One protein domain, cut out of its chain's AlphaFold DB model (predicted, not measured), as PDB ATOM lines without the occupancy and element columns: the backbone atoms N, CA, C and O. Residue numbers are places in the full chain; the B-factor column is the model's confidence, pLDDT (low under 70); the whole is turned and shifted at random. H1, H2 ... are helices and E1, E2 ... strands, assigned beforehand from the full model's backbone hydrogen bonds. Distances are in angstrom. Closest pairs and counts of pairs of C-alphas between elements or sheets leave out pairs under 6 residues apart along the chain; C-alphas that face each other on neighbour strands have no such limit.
ATOM      1  N   LYS A 213     158.492  96.175 140.539       90.81
ATOM      2  CA  LYS A 213     159.919  95.881 140.443       90.81
ATOM      3  C   LYS A 213     160.500  95.684 141.836       90.81
ATOM      4  O   LYS A 213     160.378  96.566 142.684       90.81
ATOM      5  N   LEU A 214     161.168  94.550 142.037       89.75
ATOM      6  CA  LEU A 214     162.054  94.324 143.174       89.75
ATOM      7  C   LEU A 214     163.450  94.830 142.821       89.75
ATOM      8  O   LEU A 214     163.949  94.574 141.724       89.75
ATOM      9  N   THR A 215     164.096  95.559 143.719       89.69
ATOM     10  CA  THR A 215     165.510  95.927 143.579       89.69
ATOM     11  C   THR A 215     166.194  95.776 144.924       89.69
ATOM     12  O   THR A 215     165.748  96.361 145.908       89.69
ATOM     13  N   GLU A 216     167.264  94.996 144.964       85.69
ATOM     14  CA  GLU A 216     168.122  94.886 146.141       85.69
ATOM     15  C   GLU A 216     168.970  96.153 146.282       85.69
ATOM     16  O   GLU A 216     169.410  96.743 145.290       85.69
ATOM     17  N   LYS A 217     169.150  96.607 147.520       76.31
ATOM     18  CA  LYS A 217     169.952  97.774 147.878       76.31
ATOM     19  C   LYS A 217     170.800  97.461 149.102       76.31
ATOM     20  O   LYS A 217     170.290  96.928 150.086       76.31
ATOM     21  N   ASP A 218     172.033  97.950 149.087       66.38
ATOM     22  CA  ASP A 218     173.007  97.757 150.170       66.38
ATOM     23  C   ASP A 218     172.842  98.748 151.344       66.38
ATOM     24  O   ASP A 218     173.709  98.851 152.209       66.38
ATOM     25  N   SER A 219     171.755  99.528 151.373       77.94
ATOM     26  CA  SER A 219     171.536 100.600 152.353       77.94
ATOM     27  C   SER A 219     170.240 100.398 153.140       77.94
ATOM     28  O   SER A 219     169.147 100.634 152.619       77.94
ATOM     29  N   CYS A 220     170.356 100.008 154.407       82.62
ATOM     30  CA  CYS A 220     169.225  99.898 155.324       82.62
ATOM     31  C   CYS A 220     168.712 101.296 155.750       82.62
ATOM     32  O   CYS A 220     169.527 102.170 156.037       82.62
ATOM     33  N   PRO A 221     167.385 101.541 155.812       82.75
ATOM     34  CA  PRO A 221     166.830 102.850 156.184       82.75
ATOM     35  C   PRO A 221     166.793 103.111 157.701       82.75
ATOM     36  O   PRO A 221     166.310 104.156 158.132       82.75
ATOM     37  N   PHE A 222     167.266 102.162 158.507       82.94
ATOM     38  CA  PHE A 222     167.310 102.244 159.963       82.94
ATOM     39  C   PHE A 222     168.747 102.456 160.455       82.94
ATOM     40  O   PHE A 222     169.687 102.471 159.664       82.94
ATOM     41  N   THR A 223     168.930 102.635 161.766       82.00
ATOM     42  CA  THR A 223     170.274 102.719 162.344       82.00
ATOM     43  C   THR A 223     171.011 101.393 162.183       82.00
ATOM     44  O   THR A 223     170.430 100.316 162.332       82.00
ATOM     45  N   ASP A 224     172.314 101.478 161.918       80.38
ATOM     46  CA  ASP A 224     173.171 100.318 161.679       80.38
ATOM     47  C   ASP A 224     172.993  99.228 162.746       80.38
ATOM     48  O   ASP A 224     172.854  98.061 162.420       80.38
ATOM     49  N   GLU A 225     172.885  99.596 164.023       80.44
ATOM     50  CA  GLU A 225     172.769  98.677 165.167       80.44
ATOM     51  C   GLU A 225     171.567  97.715 165.120       80.44
ATOM     52  O   GLU A 225     171.589  96.662 165.778       80.44
ATOM     53  N   ILE A 226     170.510  98.081 164.388       81.94
ATOM     54  CA  ILE A 226     169.274  97.294 164.281       81.94
ATOM     55  C   ILE A 226     169.092  96.651 162.913       81.94
ATOM     56  O   ILE A 226     168.308  95.711 162.791       81.94
ATOM     57  N   CYS A 227     169.827  97.102 161.904       82.19
ATOM     58  CA  CYS A 227     169.803  96.505 160.582       82.19
ATOM     59  C   CYS A 227     170.509  95.149 160.579       82.19
ATOM     60  O   CYS A 227     171.593  94.970 161.145       82.19
ATOM     61  N   TYR A 228     169.915  94.173 159.901       76.38
ATOM     62  CA  TYR A 228     170.640  92.959 159.569       76.38
ATOM     63  C   TYR A 228     171.805  93.300 158.639       76.38
ATOM     64  O   TYR A 228     171.578  93.897 157.594       76.38
ATOM     65  N   GLY A 229     173.031  92.917 159.003       68.19
ATOM     66  CA  GLY A 229     174.217  93.228 158.202       68.19
ATOM     67  C   GLY A 229     174.943  94.530 158.577       68.19
ATOM     68  O   GLY A 229     175.658  95.098 157.752       68.19
ATOM     69  N   ALA A 230     174.733  95.027 159.799       63.28
ATOM     70  CA  ALA A 230     175.421  96.170 160.404       63.28
ATOM     71  C   ALA A 230     176.963  96.066 160.374       63.28
ATOM     72  O   ALA A 230     177.492  94.943 160.393       63.28
ATOM     73  N   PRO A 231     177.709  97.189 160.471       53.03
ATOM     74  CA  PRO A 231     179.144  97.177 160.748       53.03
ATOM     75  C   PRO A 231     179.418  96.317 161.992       53.03
ATOM     76  O   PRO A 231     178.791  96.513 163.033       53.03
ATOM     77  N   ASN A 232     180.344  95.356 161.878       58.09
ATOM     78  CA  ASN A 232     180.652  94.281 162.847       58.09
ATOM     79  C   ASN A 232     179.791  93.004 162.762       58.09
ATOM     80  O   ASN A 232     179.929  92.122 163.612       58.09
ATOM     81  N   THR A 233     178.950  92.852 161.739       59.53
ATOM     82  CA  THR A 233     178.301  91.571 161.418       59.53
ATOM     83  C   THR A 233     178.839  91.017 160.097       59.53
ATOM     84  O   THR A 233     179.195  91.770 159.199       59.53
ATOM     85  N   SER A 234     178.932  89.692 159.966       58.19
ATOM     86  CA  SER A 234     179.491  89.032 158.772       58.19
ATOM     87  C   SER A 234     178.596  89.114 157.521       58.19
ATOM     88  O   SER A 234     178.921  88.500 156.508       58.19
ATOM     89  N   ALA A 235     177.456  89.807 157.596       62.75
ATOM     90  CA  ALA A 235     176.476  89.942 156.522       62.75
ATOM     91  C   ALA A 235     176.472  91.384 155.995       62.75
ATOM     92  O   ALA A 235     176.711  92.319 156.750       62.75
ATOM     93  N   SER A 236     176.200  91.573 154.705       62.25
ATOM     94  CA  SER A 236     175.971  92.906 154.133       62.25
ATOM     95  C   SER A 236     174.590  93.421 154.545       62.25
ATOM     96  O   SER A 236     173.663  92.624 154.694       62.25
ATOM     97  N   SER A 237     174.447  94.736 154.740       64.00
ATOM     98  CA  SER A 237     173.152  95.364 155.027       64.00
ATOM     99  C   SER A 237     172.230  95.260 153.818       64.00
ATOM    100  O   SER A 237     172.305  96.071 152.904       64.00
ATOM    101  N   ILE A 238     171.367  94.244 153.799       75.00
ATOM    102  CA  ILE A 238     170.464  93.994 152.673       75.00
ATOM    103  C   ILE A 238     169.129  94.676 152.947       75.00
ATOM    104  O   ILE A 238     168.444  94.379 153.923       75.00
ATOM    105  N   SER A 239     168.732  95.553 152.039       84.00
ATOM    106  CA  SER A 239     167.373  96.075 151.943       84.00
ATOM    107  C   SER A 239     166.810  95.772 150.560       84.00
ATOM    108  O   SER A 239     167.544  95.607 149.585       84.00
ATOM    109  N   VAL A 240     165.491  95.704 150.460       87.12
ATOM    110  CA  VAL A 240     164.798  95.534 149.188       87.12
ATOM    111  C   VAL A 240     163.860  96.700 148.967       87.12
ATOM    112  O   VAL A 240     163.129  97.117 149.858       87.12
ATOM    113  N   THR A 241     163.877  97.253 147.764       89.62
ATOM    114  CA  THR A 241     162.899  98.240 147.322       89.62
ATOM    115  C   THR A 241     161.878  97.551 146.425       89.62
ATOM    116  O   THR A 241     162.249  96.941 145.423       89.62
ATOM    117  N   LEU A 242     160.603  97.665 146.779       89.94
ATOM    118  CA  LEU A 242     159.464  97.303 145.949       89.94
ATOM    119  C   LEU A 242     158.864  98.581 145.371       89.94
ATOM    120  O   LEU A 242     158.412  99.462 146.102       89.94
ATOM    121  N   ASP A 243     158.863  98.677 144.051       93.19
ATOM    122  CA  ASP A 243     158.311  99.808 143.317       93.19
ATOM    123  C   ASP A 243     157.155  99.338 142.444       93.19
ATOM    124  O   ASP A 243     157.356  98.529 141.538       93.19
ATOM    125  N   SER A 244     155.949  99.844 142.691       91.31
ATOM    126  CA  SER A 244     154.789  99.517 141.856       91.31
ATOM    127  C   SER A 244     154.842 100.143 140.460       91.31
ATOM    128  O   SER A 244     154.033  99.801 139.604       91.31
ATOM    129  N   GLY A 245     155.718 101.126 140.229       92.38
ATOM    130  CA  GLY A 245     155.543 102.048 139.109       92.38
ATOM    131  C   GLY A 245     154.253 102.868 139.251       92.38
ATOM    132  O   GLY A 245     153.673 102.954 140.336       92.38
ATOM    133  N   LEU A 246     153.821 103.503 138.160       93.25
ATOM    134  CA  LEU A 246     152.568 104.258 138.121       93.25
ATOM    135  C   LEU A 246     151.395 103.296 137.902       93.25
ATOM    136  O   LEU A 246     151.303 102.677 136.846       93.25
ATOM    137  N   ILE A 247     150.519 103.204 138.899       92.25
ATOM    138  CA  ILE A 247     149.250 102.477 138.866       92.25
ATOM    139  C   ILE A 247     148.156 103.460 138.443       92.25
ATOM    140  O   ILE A 247     147.901 104.432 139.153       92.25
ATOM    141  N   ASP A 248     147.503 103.209 137.317       93.31
ATOM    142  CA  ASP A 248     146.402 104.008 136.780       93.31
ATOM    143  C   ASP A 248     145.049 103.581 137.368       93.31
ATOM    144  O   ASP A 248     144.670 102.405 137.339       93.31
ATOM    145  N   SER A 249     144.276 104.549 137.865       92.38
ATOM    146  CA  SER A 249     142.984 104.282 138.499       92.38
ATOM    147  C   SER A 249     141.993 103.552 137.590       92.38
ATOM    148  O   SER A 249     141.222 102.728 138.075       92.38
ATOM    149  N   ALA A 250     141.991 103.822 136.284       91.06
ATOM    150  CA  ALA A 250     141.058 103.197 135.351       91.06
ATOM    151  C   ALA A 250     141.614 101.902 134.762       91.06
ATOM    152  O   ALA A 250     140.913 100.892 134.727       91.06
ATOM    153  N   LEU A 251     142.861 101.933 134.290       90.06
ATOM    154  CA  LEU A 251     143.454 100.821 133.541       90.06
ATOM    155  C   LEU A 251     143.959  99.690 134.439       90.06
ATOM    156  O   LEU A 251     144.038  98.553 133.981       90.06
ATOM    157  N   ASP A 252     144.293  99.994 135.692       88.94
ATOM    158  CA  ASP A 252     144.851  99.007 136.617       88.94
ATOM    159  C   ASP A 252     143.878  98.682 137.757       88.94
ATOM    160  O   ASP A 252     143.824  97.534 138.190       88.94
ATOM    161  N   LEU A 253     143.071  99.655 138.204       88.06
ATOM    162  CA  LEU A 253     142.123  99.482 139.320       88.06
ATOM    163  C   LEU A 253     140.644  99.415 138.895       88.06
ATOM    164  O   LEU A 253     139.782  99.151 139.729       88.06
ATOM    165  N   GLY A 254     140.323  99.652 137.618       89.75
ATOM    166  CA  GLY A 254     138.951  99.558 137.098       89.75
ATOM    167  C   GLY A 254     138.008 100.700 137.479       89.75
ATOM    168  O   GLY A 254     136.800 100.599 137.264       89.75
ATOM    169  N   ILE A 255     138.530 101.811 138.001       91.56
ATOM    170  CA  ILE A 255     137.744 103.016 138.281       91.56
ATOM    171  C   ILE A 255     137.454 103.725 136.956       91.56
ATOM    172  O   ILE A 255     138.305 104.410 136.390       91.56
ATOM    173  N   ASN A 256     136.238 103.551 136.438       92.56
ATOM    174  CA  ASN A 256     135.852 104.071 135.129       92.56
ATOM    175  C   ASN A 256     135.778 105.612 135.106       92.56
ATOM    176  O   ASN A 256     134.735 106.199 135.397       92.56
ATOM    177  N   ALA A 257     136.876 106.253 134.707       93.50
ATOM    178  CA  ALA A 257     137.022 107.704 134.611       93.50
ATOM    179  C   ALA A 257     137.584 108.133 133.245       93.50
ATOM    180  O   ALA A 257     138.331 107.392 132.582       93.50
ATOM    181  N   ARG A 258     137.234 109.355 132.826       94.69
ATOM    182  CA  ARG A 258     137.797 109.971 131.617       94.69
ATOM    183  C   ARG A 258     139.310 110.139 131.757       94.69
ATOM    184  O   ARG A 258     139.777 110.252 132.884       94.69
ATOM    185  N   PRO A 259     140.080 110.153 130.655       93.25
ATOM    186  CA  PRO A 259     141.534 110.304 130.717       93.25
ATOM    187  C   PRO A 259     142.011 111.482 131.578       93.25
ATOM    188  O   PRO A 259     142.975 111.328 132.318       93.25
ATOM    189  N   GLU A 260     141.316 112.617 131.516       94.44
ATOM    190  CA  GLU A 260     141.611 113.830 132.285       94.44
ATOM    191  C   GLU A 260     141.315 113.725 133.792       94.44
ATOM    192  O   GLU A 260     141.920 114.447 134.579       94.44
ATOM    193  N   ASP A 261     140.432 112.808 134.192       95.00
ATOM    194  CA  ASP A 261     139.987 112.620 135.580       95.00
ATOM    195  C   ASP A 261     140.689 111.429 136.262       95.00
ATOM    196  O   ASP A 261     140.378 111.073 137.401       95.00
ATOM    197  N   ARG A 262     141.609 110.757 135.557       94.06
ATOM    198  CA  ARG A 262     142.350 109.611 136.093       94.06
ATOM    199  C   ARG A 262     143.440 110.068 137.040       94.06
ATOM    200  O   ARG A 262     144.140 111.047 136.795       94.06
ATOM    201  N   VAL A 263     143.632 109.278 138.087       94.94
ATOM    202  CA  VAL A 263     144.732 109.461 139.027       94.94
ATOM    203  C   VAL A 263     145.715 108.314 138.896       94.94
ATOM    204  O   VAL A 263     145.335 107.170 138.640       94.94
ATOM    205  N   GLN A 264     146.991 108.638 139.080       94.38
ATOM    206  CA  GLN A 264     148.062 107.659 139.105       94.38
ATOM    207  C   GLN A 264     148.684 107.618 140.495       94.38
ATOM    208  O   GLN A 264     149.038 108.653 141.060       94.38
ATOM    209  N   LEU A 265     148.817 106.414 141.045       92.44
ATOM    210  CA  LEU A 265     149.445 106.166 142.337       92.44
ATOM    211  C   LEU A 265     150.755 105.418 142.120       92.44
ATOM    212  O   LEU A 265     150.809 104.463 141.355       92.44
ATOM    213  N   ARG A 266     151.804 105.794 142.849       93.56
ATOM    214  CA  ARG A 266     153.017 104.982 142.960       93.56
ATOM    215  C   ARG A 266     153.287 104.673 144.416       93.56
ATOM    216  O   ARG A 266     153.430 105.589 145.225       93.56
ATOM    217  N   LYS A 267     153.393 103.388 144.736       90.44
ATOM    218  CA  LYS A 267     153.835 102.915 146.043       90.44
ATOM    219  C   LYS A 267     155.285 102.468 145.931       90.44
ATOM    220  O   LYS A 267     155.599 101.522 145.211       90.44
ATOM    221  N   LEU A 268     156.151 103.167 146.657       91.19
ATOM    222  CA  LEU A 268     157.551 102.807 146.828       91.19
ATOM    223  C   LEU A 268     157.746 102.340 148.267       91.19
ATOM    224  O   LEU A 268     157.624 103.133 149.199       91.19
ATOM    225  N   LEU A 269     158.019 101.055 148.439       89.56
ATOM    226  CA  LEU A 269     158.265 100.445 149.736       89.56
ATOM    227  C   LEU A 269     159.732 100.032 149.806       89.56
ATOM    228  O   LEU A 269     160.224  99.371 148.901       89.56
ATOM    229  N   THR A 270     160.436 100.424 150.863       87.62
ATOM    230  CA  THR A 270     161.779  99.908 151.152       87.62
ATOM    231  C   THR A 270     161.683  99.081 152.417       87.62
ATOM    232  O   THR A 270     161.313  99.627 153.450       87.62
ATOM    233  N   CYS A 271     161.995  97.794 152.319       86.25
ATOM    234  CA  CYS A 271     161.979  96.869 153.441       86.25
ATOM    235  C   CYS A 271     163.397  96.455 153.811       86.25
ATOM    236  O   CYS A 271     164.227  96.215 152.927       86.25
ATOM    237  N   ALA A 272     163.668  96.312 155.102       86.19
ATOM    238  CA  ALA A 272     164.930  95.767 155.591       86.19
ATOM    239  C   ALA A 272     164.677  94.750 156.713       86.19
ATOM    240  O   ALA A 272     163.777  94.949 157.530       86.19
ATOM    241  N   PRO A 273     165.448  93.653 156.786       84.06
ATOM    242  CA  PRO A 273     165.396  92.757 157.924       84.06
ATOM    243  C   PRO A 273     165.991  93.456 159.150       84.06
ATOM    244  O   PRO A 273     167.137  93.906 159.119       84.06
ATOM    245  N   LEU A 274     165.226  93.517 160.238       84.56
ATOM    246  CA  LEU A 274     165.646  94.133 161.495       84.56
ATOM    247  C   LEU A 274     165.898  93.099 162.579       84.56
ATOM    248  O   LEU A 274     165.191  92.096 162.678       84.56
ATOM    249  N   LYS A 275     166.890  93.377 163.421       82.31
ATOM    250  CA  LYS A 275     167.222  92.605 164.615       82.31
ATOM    251  C   LYS A 275     166.070  92.658 165.614       82.31
ATOM    252  O   LYS A 275     165.756  93.712 166.158       82.31
ATOM    253  N   THR A 276     165.519  91.494 165.945       82.62
ATOM    254  CA  THR A 276     164.410  91.384 166.907       82.62
ATOM    255  C   THR A 276     164.880  91.331 168.358       82.62
ATOM    256  O   THR A 276     164.214  91.835 169.262       82.62
ATOM    257  N   LYS A 277     166.054  90.737 168.609       82.00
ATOM    258  CA  LYS A 277     166.585  90.548 169.965       82.00
ATOM    259  C   LYS A 277     166.873  91.890 170.640       82.00
ATOM    260  O   LYS A 277     167.746  92.632 170.195       82.00
ATOM    261  N   GLY A 278     166.200  92.130 171.765       84.69
ATOM    262  CA  GLY A 278     166.278  93.387 172.521       84.69
ATOM    263  C   GLY A 278     165.259  94.441 172.078       84.69
ATOM    264  O   GLY A 278     165.121  95.447 172.760       84.69
ATOM    265  N   TYR A 279     164.517  94.180 170.996       84.06
ATOM    266  CA  TYR A 279     163.495  95.066 170.433       84.06
ATOM    267  C   TYR A 279     162.103  94.424 170.393       84.06
ATOM    268  O   TYR A 279     161.180  94.992 169.817       84.06
ATOM    269  N   SER A 280     161.917  93.251 171.004       85.81
ATOM    270  CA  SER A 280     160.623  92.578 171.105       85.81
ATOM    271  C   SER A 280     160.331  92.075 172.520       85.81
ATOM    272  O   SER A 280     161.244  91.744 173.282       85.81
ATOM    273  N   LYS A 281     159.043  92.019 172.873       84.12
ATOM    274  CA  LYS A 281     158.537  91.464 174.137       84.12
ATOM    275  C   LYS A 281     157.288  90.636 173.858       84.12
ATOM    276  O   LYS A 281     156.333  91.133 173.264       84.12
ATOM    277  N   VAL A 282     157.277  89.388 174.321       81.94
ATOM    278  CA  VAL A 282     156.046  88.590 174.369       81.94
ATOM    279  C   VAL A 282     155.170  89.154 175.484       81.94
ATOM    280  O   VAL A 282     155.609  89.235 176.631       81.94
ATOM    281  N   LEU A 283     153.962  89.583 175.136       76.94
ATOM    282  CA  LEU A 283     153.021  90.196 176.063       76.94
ATOM    283  C   LEU A 283     152.252  89.112 176.815       76.94
ATOM    284  O   LEU A 283     151.633  88.236 176.208       76.94
ATOM    285  N   ASN A 284     152.248  89.195 178.141       74.50
ATOM    286  CA  ASN A 284     151.449  88.322 178.987       74.50
ATOM    287  C   ASN A 284     150.094  88.986 179.292       74.50
ATOM    288  O   ASN A 284     150.067  89.982 180.013       74.50
ATOM    289  N   PRO A 285     148.954  88.409 178.868       65.81
ATOM    290  CA  PRO A 285     147.631  89.009 179.071       65.81
ATOM    291  C   PRO A 285     147.287  89.312 180.541       65.81
ATOM    292  O   PRO A 285     146.452  90.167 180.830       65.81
ATOM    293  N   LYS A 286     147.899  88.601 181.496       66.19
ATOM    294  CA  LYS A 286     147.610  88.763 182.931       66.19
ATOM    295  C   LYS A 286     148.350  89.934 183.570       66.19
ATOM    296  O   LYS A 286     147.860  90.485 184.547       66.19
ATOM    297  N   THR A 287     149.531  90.273 183.063       69.38
ATOM    298  CA  THR A 287     150.424  91.277 183.667       69.38
ATOM    299  C   THR A 287     150.617  92.490 182.770       69.38
ATOM    300  O   THR A 287     150.794  93.597 183.263       69.38
ATOM    301  N   ASP A 288     150.525  92.283 181.460       68.44
ATOM    302  CA  ASP A 288     150.663  93.278 180.409       68.44
ATOM    303  C   ASP A 288     149.284  93.625 179.805       68.44
ATOM    304  O   ASP A 288     149.137  93.720 178.594       68.44
ATOM    305  N   SER A 289     148.225  93.750 180.615       57.75
ATOM    306  CA  SER A 289     146.884  94.176 180.150       57.75
ATOM    307  C   SER A 289     146.506  95.597 180.561       57.75
ATOM    308  O   SER A 289     145.573  96.163 180.007       57.75
ATOM    309  N   ALA A 290     147.230  96.206 181.506       52.50
ATOM    310  CA  ALA A 290     146.939  97.567 181.966       52.50
ATOM    311  C   ALA A 290     147.354  98.651 180.950       52.50
ATOM    312  O   ALA A 290     146.744  99.714 180.906       52.50
ATOM    313  N   GLU A 291     148.368  98.380 180.123       51.22
ATOM    314  CA  GLU A 291     148.886  99.296 179.089       51.22
ATOM    315  C   GLU A 291     148.285  99.004 177.691       51.22
ATOM    316  O   GLU A 291     148.451  99.796 176.767       51.22
ATOM    317  N   TRP A 292     147.560  97.888 177.518       56.59
ATOM    318  CA  TRP A 292     147.117  97.390 176.211       56.59
ATOM    319  C   TRP A 292     145.668  96.916 176.283       56.59
ATOM    320  O   TRP A 292     145.328  96.043 177.080       56.59
ATOM    321  N   ALA A 293     144.809  97.475 175.428       52.03
ATOM    322  CA  ALA A 293     143.394  97.126 175.389       52.03
ATOM    323  C   ALA A 293     143.196  95.603 175.261       52.03
ATOM    324  O   ALA A 293     143.793  94.944 174.404       52.03
ATOM    325  N   SER A 294     142.307  95.052 176.092       50.41
ATOM    326  CA  SER A 294     141.895  93.637 176.110       50.41
ATOM    327  C   SER A 294     141.471  93.092 174.736       50.41
ATOM    328  O   SER A 294     141.492  91.881 174.516       50.41
ATOM    329  N   SER A 295     141.156  93.979 173.789       51.78
ATOM    330  CA  SER A 295     140.834  93.688 172.391       51.78
ATOM    331  C   SER A 295     141.946  92.970 171.615       51.78
ATOM    332  O   SER A 295     141.630  92.240 170.680       51.78
ATOM    333  N   TYR A 296     143.224  93.126 171.985       51.91
ATOM    334  CA  TYR A 296     144.339  92.458 171.287       51.91
ATOM    335  C   TYR A 296     144.556  91.002 171.706       51.91
ATOM    336  O   TYR A 296     145.172  90.232 170.966       51.91
ATOM    337  N   PHE A 297     144.070  90.622 172.889       52.56
ATOM    338  CA  PHE A 297     144.399  89.336 173.495       52.56
ATOM    339  C   PHE A 297     143.439  88.211 173.102       52.56
ATOM    340  O   PHE A 297     143.852  87.053 173.110       52.56
ATOM    341  N   GLY A 298     142.211  88.529 172.671       52.22
ATOM    342  CA  GLY A 298     141.221  87.535 172.240       52.22
ATOM    343  C   GLY A 298     141.076  86.353 173.214       52.22
ATOM    344  O   GLY A 298     141.501  86.410 174.364       52.22
ATOM    345  N   ASN A 299     140.490  85.249 172.754       52.66
ATOM    346  CA  ASN A 299     140.508  83.970 173.481       52.66
ATOM    347  C   ASN A 299     141.608  83.045 172.918       52.66
ATOM    348  O   ASN A 299     141.421  81.839 172.783       52.66
ATOM    349  N   SER A 300     142.720  83.646 172.481       56.03
ATOM    350  CA  SER A 300     143.820  82.956 171.808       56.03
ATOM    351  C   SER A 300     144.713  82.257 172.829       56.03
ATOM    352  O   SER A 300     145.139  82.857 173.814       56.03
ATOM    353  N   THR A 301     145.069  81.000 172.564       60.03
ATOM    354  CA  THR A 301     146.097  80.265 173.318       60.03
ATOM    355  C   THR A 301     147.506  80.829 173.097       60.03
ATOM    356  O   THR A 301     148.423  80.483 173.838       60.03
ATOM    357  N   TYR A 302     147.685  81.695 172.094       63.38
ATOM    358  CA  TYR A 302     148.964  82.295 171.731       63.38
ATOM    359  C   TYR A 302     149.111  83.710 172.284       63.38
ATOM    360  O   TYR A 302     148.231  84.555 172.104       63.38
ATOM    361  N   TRP A 303     150.257  83.969 172.914       72.69
ATOM    362  CA  TRP A 303     150.610  85.279 173.453       72.69
ATOM    363  C   TRP A 303     151.121  86.199 172.334       72.69
ATOM    364  O   TRP A 303     152.012  85.796 171.580       72.69
ATOM    365  N   PRO A 304     150.578  87.422 172.189       75.06
ATOM    366  CA  PRO A 304     151.033  88.355 171.168       75.06
ATOM    367  C   PRO A 304     152.443  88.872 171.473       75.06
ATOM    368  O   PRO A 304     152.876  88.915 172.624       75.06
ATOM    369  N   THR A 305     153.169  89.284 170.437       78.81
ATOM    370  CA  THR A 305     154.523  89.845 170.557       78.81
ATOM    371  C   THR A 305     154.520  91.306 170.130       78.81
ATOM    372  O   THR A 305     154.151  91.625 169.001       78.81
ATOM    373  N   ALA A 306     154.928  92.199 171.028       80.44
ATOM    374  CA  ALA A 306     155.138  93.611 170.733       80.44
ATOM    375  C   ALA A 306     156.566  93.849 170.238       80.44
ATOM    376  O   ALA A 306     157.507  93.239 170.750       80.44
ATOM    377  N   PHE A 307     156.725  94.761 169.279       83.94
ATOM    378  CA  PHE A 307     158.033  95.199 168.784       83.94
ATOM    379  C   PHE A 307     158.211  96.707 168.973       83.94
ATOM    380  O   PHE A 307     157.253  97.467 168.829       83.94
ATOM    381  N   TYR A 308     159.435  97.131 169.282       86.56
ATOM    382  CA  TYR A 308     159.770  98.472 169.769       86.56
ATOM    383  C   TYR A 308     160.865  99.125 168.914       86.56
ATOM    384  O   TYR A 308     161.975  99.362 169.377       86.56
ATOM    385  N   TYR A 309     160.548  99.436 167.661       83.31
ATOM    386  CA  TYR A 309     161.416 100.180 166.735       83.31
ATOM    387  C   TYR A 309     161.079 101.688 166.674       83.31
ATOM    388  O   TYR A 309     161.602 102.413 165.834       83.31
ATOM    389  N   GLY A 310     160.195 102.162 167.560       82.31
ATOM    390  CA  GLY A 310     159.666 103.528 167.616       82.31
ATOM    391  C   GLY A 310     158.219 103.554 168.122       82.31
ATOM    392  O   GLY A 310     157.468 102.609 167.891       82.31
ATOM    393  N   GLY A 311     157.819 104.617 168.824       76.38
ATOM    394  CA  GLY A 311     156.442 104.758 169.307       76.38
ATOM    395  C   GLY A 311     155.448 104.911 168.153       76.38
ATOM    396  O   GLY A 311     155.723 105.607 167.174       76.38
ATOM    397  N   ASN A 312     154.284 104.276 168.265       69.62
ATOM    398  CA  ASN A 312     153.206 104.422 167.296       69.62
ATOM    399  C   ASN A 312     152.325 105.618 167.682       69.62
ATOM    400  O   ASN A 312     151.571 105.573 168.655       69.62
ATOM    401  N   ALA A 313     152.426 106.698 166.904       70.12
ATOM    402  CA  ALA A 313     151.677 107.930 167.142       70.12
ATOM    403  C   ALA A 313     150.165 107.785 166.892       70.12
ATOM    404  O   ALA A 313     149.386 108.545 167.458       70.12
ATOM    405  N   PHE A 314     149.742 106.817 166.070       59.56
ATOM    406  CA  PHE A 314     148.329 106.583 165.769       59.56
ATOM    407  C   PHE A 314     147.613 105.903 166.938       59.56
ATOM    408  O   PHE A 314     146.513 106.297 167.313       59.56
ATOM    409  N   THR A 315     148.254 104.905 167.549       60.19
ATOM    410  CA  THR A 315     147.702 104.174 168.701       60.19
ATOM    411  C   THR A 315     148.118 104.760 170.047       60.19
ATOM    412  O   THR A 315     147.648 104.288 171.079       60.19
ATOM    413  N   ASN A 316     148.993 105.773 170.053       66.94
ATOM    414  CA  ASN A 316     149.623 106.333 171.251       66.94
ATOM    415  C   ASN A 316     150.281 105.247 172.131       66.94
ATOM    416  O   ASN A 316     150.167 105.261 173.356       66.94
ATOM    417  N   THR A 317     150.945 104.273 171.496       69.25
ATOM    418  CA  THR A 317     151.623 103.158 172.178       69.25
ATOM    419  C   THR A 317     153.135 103.241 172.024       69.25
ATOM    420  O   THR A 317     153.649 103.658 170.987       69.25
ATOM    421  N   SER A 318     153.869 102.763 173.031       79.19
ATOM    422  CA  SER A 318     155.333 102.632 172.967       79.19
ATOM    423  C   SER A 318     155.793 101.562 171.968       79.19
ATOM    424  O   SER A 318     156.881 101.671 171.408       79.19
ATOM    425  N   ALA A 319     154.961 100.547 171.716       77.88
ATOM    426  CA  ALA A 319     155.192  99.546 170.680       77.88
ATOM    427  C   ALA A 319     154.921 100.124 169.282       77.88
ATOM    428  O   ALA A 319     153.914 100.806 169.077       77.88
ATOM    429  N   SER A 320     155.786  99.789 168.321       80.12
ATOM    430  CA  SER A 320     155.641 100.139 166.901       80.12
ATOM    431  C   SER A 320     154.503  99.362 166.258       80.12
ATOM    432  O   SER A 320     153.635  99.936 165.601       80.12
ATOM    433  N   TRP A 321     154.492  98.049 166.489       74.44
ATOM    434  CA  TRP A 321     153.412  97.153 166.089       74.44
ATOM    435  C   TRP A 321     153.264  96.004 167.091       74.44
ATOM    436  O   TRP A 321     154.139  95.766 167.935       74.44
ATOM    437  N   ILE A 322     152.156  95.273 166.993       73.38
ATOM    438  CA  ILE A 322     151.886  94.082 167.796       73.38
ATOM    439  C   ILE A 322     151.492  92.962 166.844       73.38
ATOM    440  O   ILE A 322     150.571  93.102 166.043       73.38
ATOM    441  N   PHE A 323     152.192  91.844 166.950       73.94
ATOM    442  CA  PHE A 323     151.918  90.647 166.179       73.94
ATOM    443  C   PHE A 323     151.086  89.674 167.017       73.94
ATOM    444  O   PHE A 323     151.539  89.227 168.074       73.94
ATOM    445  N   ASN A 324     149.884  89.329 166.542       69.75
ATOM    446  CA  ASN A 324     149.078  88.251 167.108       69.75
ATOM    447  C   ASN A 324     149.051  87.045 166.142       69.75
ATOM    448  O   ASN A 324     148.525  87.153 165.030       69.75
ATOM    449  N   PRO A 325     149.575  85.884 166.568       58.81
ATOM    450  CA  PRO A 325     149.552  84.640 165.800       58.81
ATOM    451  C   PRO A 325     148.186  84.228 165.262       58.81
ATOM    452  O   PRO A 325     148.061  83.819 164.108       58.81
ATOM    453  N   ALA A 326     147.151  84.343 166.095       57.00
ATOM    454  CA  ALA A 326     145.826  83.824 165.786       57.00
ATOM    455  C   ALA A 326     145.173  84.580 164.620       57.00
ATOM    456  O   ALA A 326     144.418  84.003 163.846       57.00
ATOM    457  N   THR A 327     145.495  85.865 164.452       52.97
ATOM    458  CA  THR A 327     144.910  86.695 163.390       52.97
ATOM    459  C   THR A 327     145.517  86.457 162.008       52.97
ATOM    460  O   THR A 327     144.820  86.672 161.020       52.97
ATOM    461  N   LEU A 328     146.779  86.010 161.927       46.38
ATOM    462  CA  LEU A 328     147.493  85.783 160.660       46.38
ATOM    463  C   LEU A 328     147.421  84.332 160.179       46.38
ATOM    464  O   LEU A 328     147.278  84.116 158.978       46.38
ATOM    465  N   LEU A 329     147.417  83.355 161.094       43.31
ATOM    466  CA  LEU A 329     147.217  81.937 160.755       43.31
ATOM    467  C   LEU A 329     145.895  81.695 160.002       43.31
ATOM    468  O   LEU A 329     145.828  80.823 159.145       43.31
ATOM    469  N   GLU A 330     144.859  82.495 160.270       41.00
ATOM    470  CA  GLU A 330     143.579  82.421 159.551       41.00
ATOM    471  C   GLU A 330     143.589  83.154 158.193       41.00
ATOM    472  O   GLU A 330     142.774  82.846 157.327       41.00
ATOM    473  N   ALA A 331     144.505  84.109 157.978       35.53
ATOM    474  CA  ALA A 331     144.606  84.895 156.741       35.53
ATOM    475  C   ALA A 331     145.618  84.321 155.729       35.53
ATOM    476  O   ALA A 331     145.638  84.730 154.563       35.53
ATOM    477  N   SER A 332     146.467  83.375 156.142       33.94
ATOM    478  CA  SER A 332     147.535  82.846 155.299       33.94
ATOM    479  C   SER A 332     147.611  81.320 155.326       33.94
ATOM    480  O   SER A 332     148.022  80.725 156.318       33.94
ATOM    481  N   SER A 333     147.347  80.685 154.188       36.78
ATOM    482  CA  SER A 333     147.806  79.318 153.913       36.78
ATOM    483  C   SER A 333     149.289  79.261 153.497       36.78
ATOM    484  O   SER A 333     149.790  78.186 153.186       36.78
ATOM    485  N   GLY A 334     150.004  80.399 153.500       39.69
ATOM    486  CA  GLY A 334     151.406  80.492 153.071       39.69
ATOM    487  C   GLY A 334     152.275  81.560 153.755       39.69
ATOM    488  O   GLY A 334     153.362  81.830 153.250       39.69
ATOM    489  N   ALA A 335     151.844  82.182 154.862       43.06
ATOM    490  CA  ALA A 335     152.739  83.028 155.662       43.06
ATOM    491  C   ALA A 335     153.388  82.206 156.779       43.06
ATOM    492  O   ALA A 335     152.832  81.215 157.253       43.06
ATOM    493  N   ARG A 336     154.593  82.632 157.165       42.31
ATOM    494  CA  ARG A 336     155.439  81.929 158.128       42.31
ATOM    495  C   ARG A 336     154.779  81.814 159.501       42.31
ATOM    496  O   ARG A 336     154.150  82.770 159.961       42.31
ATOM    497  N   THR A 337     154.931  80.664 160.157       43.69
ATOM    498  CA  THR A 337     154.351  80.441 161.491       43.69
ATOM    499  C   THR A 337     155.087  81.254 162.560       43.69
ATOM    500  O   THR A 337     156.181  81.780 162.347       43.69
ATOM    501  N   VAL A 338     154.497  81.369 163.749       39.56
ATOM    502  CA  VAL A 338     155.128  82.043 164.896       39.56
ATOM    503  C   VAL A 338     156.424  81.360 165.291       39.56
ATOM    504  O   VAL A 338     157.374  82.041 165.658       39.56
ATOM    505  N   GLU A 339     156.482  80.029 165.216       41.62
ATOM    506  CA  GLU A 339     157.710  79.288 165.485       41.62
ATOM    507  C   GLU A 339     158.806  79.678 164.484       41.62
ATOM    508  O   GLU A 339     159.953  79.870 164.883       41.62
ATOM    509  N   GLU A 340     158.458  79.896 163.213       46.72
ATOM    510  CA  GLU A 340     159.392  80.360 162.179       46.72
ATOM    511  C   GLU A 340     159.813  81.828 162.364       46.72
ATOM    512  O   GLU A 340     160.945  82.186 162.042       46.72
ATOM    513  N   LEU A 341     158.942  82.687 162.904       43.50
ATOM    514  CA  LEU A 341     159.262  84.087 163.218       43.50
ATOM    515  C   LEU A 341     160.058  84.236 164.527       43.50
ATOM    516  O   LEU A 341     160.977  85.046 164.583       43.50
ATOM    517  N   ASN A 342     159.761  83.435 165.554       40.72
ATOM    518  CA  ASN A 342     160.451  83.450 166.851       40.72
ATOM    519  C   ASN A 342     161.827  82.776 166.799       40.72
ATOM    520  O   ASN A 342     162.708  83.120 167.587       40.72
ATOM    521  N   THR A 343     162.026  81.820 165.890       46.62
ATOM    522  CA  THR A 343     163.354  81.248 165.616       46.62
ATOM    523  C   THR A 343     164.172  82.107 164.656       46.62
ATOM    524  O   THR A 343     165.390  81.934 164.582       46.62
ATOM    525  N   SER A 344     163.543  83.060 163.957       44.28
ATOM    526  CA  SER A 344     164.254  83.984 163.085       44.28
ATOM    527  C   SER A 344     164.807  85.171 163.883       44.28
ATOM    528  O   SER A 344     164.047  85.939 164.474       44.28
ATOM    529  N   PRO A 345     166.135  85.393 163.890       50.03
ATOM    530  CA  PRO A 345     166.718  86.572 164.530       50.03
ATOM    531  C   PRO A 345     166.334  87.897 163.846       50.03
ATOM    532  O   PRO A 345     166.679  88.963 164.366       50.03
ATOM    533  N   TYR A 346     165.630  87.837 162.707       46.38
ATOM    534  CA  TYR A 346     165.301  88.983 161.870       46.38
ATOM    535  C   TYR A 346     163.861  88.943 161.353       46.38
ATOM    536  O   TYR A 346     163.337  87.878 161.032       46.38
ATOM    537  N   ILE A 347     163.235  90.114 161.222       50.53
ATOM    538  CA  ILE A 347     161.906  90.274 160.609       50.53
ATOM    539  C   ILE A 347     161.976  91.382 159.564       50.53
ATOM    540  O   ILE A 347     162.660  92.379 159.777       50.53
ATOM    541  N   LEU A 348     161.285  91.194 158.438       43.97
ATOM    542  CA  LEU A 348     161.159  92.215 157.401       43.97
ATOM    543  C   LEU A 348     160.282  93.354 157.941       43.97
ATOM    544  O   LEU A 348     159.112  93.115 158.251       43.97
ATOM    545  N   ALA A 349     160.852  94.548 158.077       49.28
ATOM    546  CA  ALA A 349     160.133  95.771 158.430       49.28
ATOM    547  C   ALA A 349     159.995  96.675 157.206       49.28
ATOM    548  O   ALA A 349     160.974  96.742 156.422       49.28
TER     549      ALA A 349
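AT A GLANCE: This is residues 213 to 349 of the 349 residues of an uncharacterized protein of Friedmanniomyces endolithicus (UniProt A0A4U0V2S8). With little regular structure, sheet E1 E2 E3 and loop 244 to 267 form a long arm beside a loop-rich head of sheet E5 E6 E7, pair E4 E8 and helices H1 and H2. Of 137 printed residues, 39 are in named elements, ordered E1 to E7, H1, H2, E8; the class is mixed, and both three-strand sheets are meanders, each strand antiparallel to the one before. The whole is loose, with radius of gyration of the C-alphas 18.9 A and spans 57 by 42 by 32 A.

HOW THE PARTS SIT: E2, residues 239-243, forms hairpins with E1, 213-217, and E3, 268-271; N 215 and O 241 are 2.9 A apart. E6, 305-307, forms hairpins with E5, 280-282, and E7, 321-323; N 281 and O 306 are 2.9 A apart. E4, 273-275, is antiparallel to E8, 346-348. H1, 325-329, and H2, 338-342, are close but not clearly touching; their closest C-alphas, 325 and 338, are 6.2 A apart.

IN THESE COORDINATES: E1, 12.6 A long, begins at C-alpha 213 (159.919, 95.881, 140.443); E8 ends at C-alpha 348 (161.159, 92.215, 157.401).

THE WHOLE: The printed part has no cut; 59 residues have pLDDT under 70, among them residues 324 to 349.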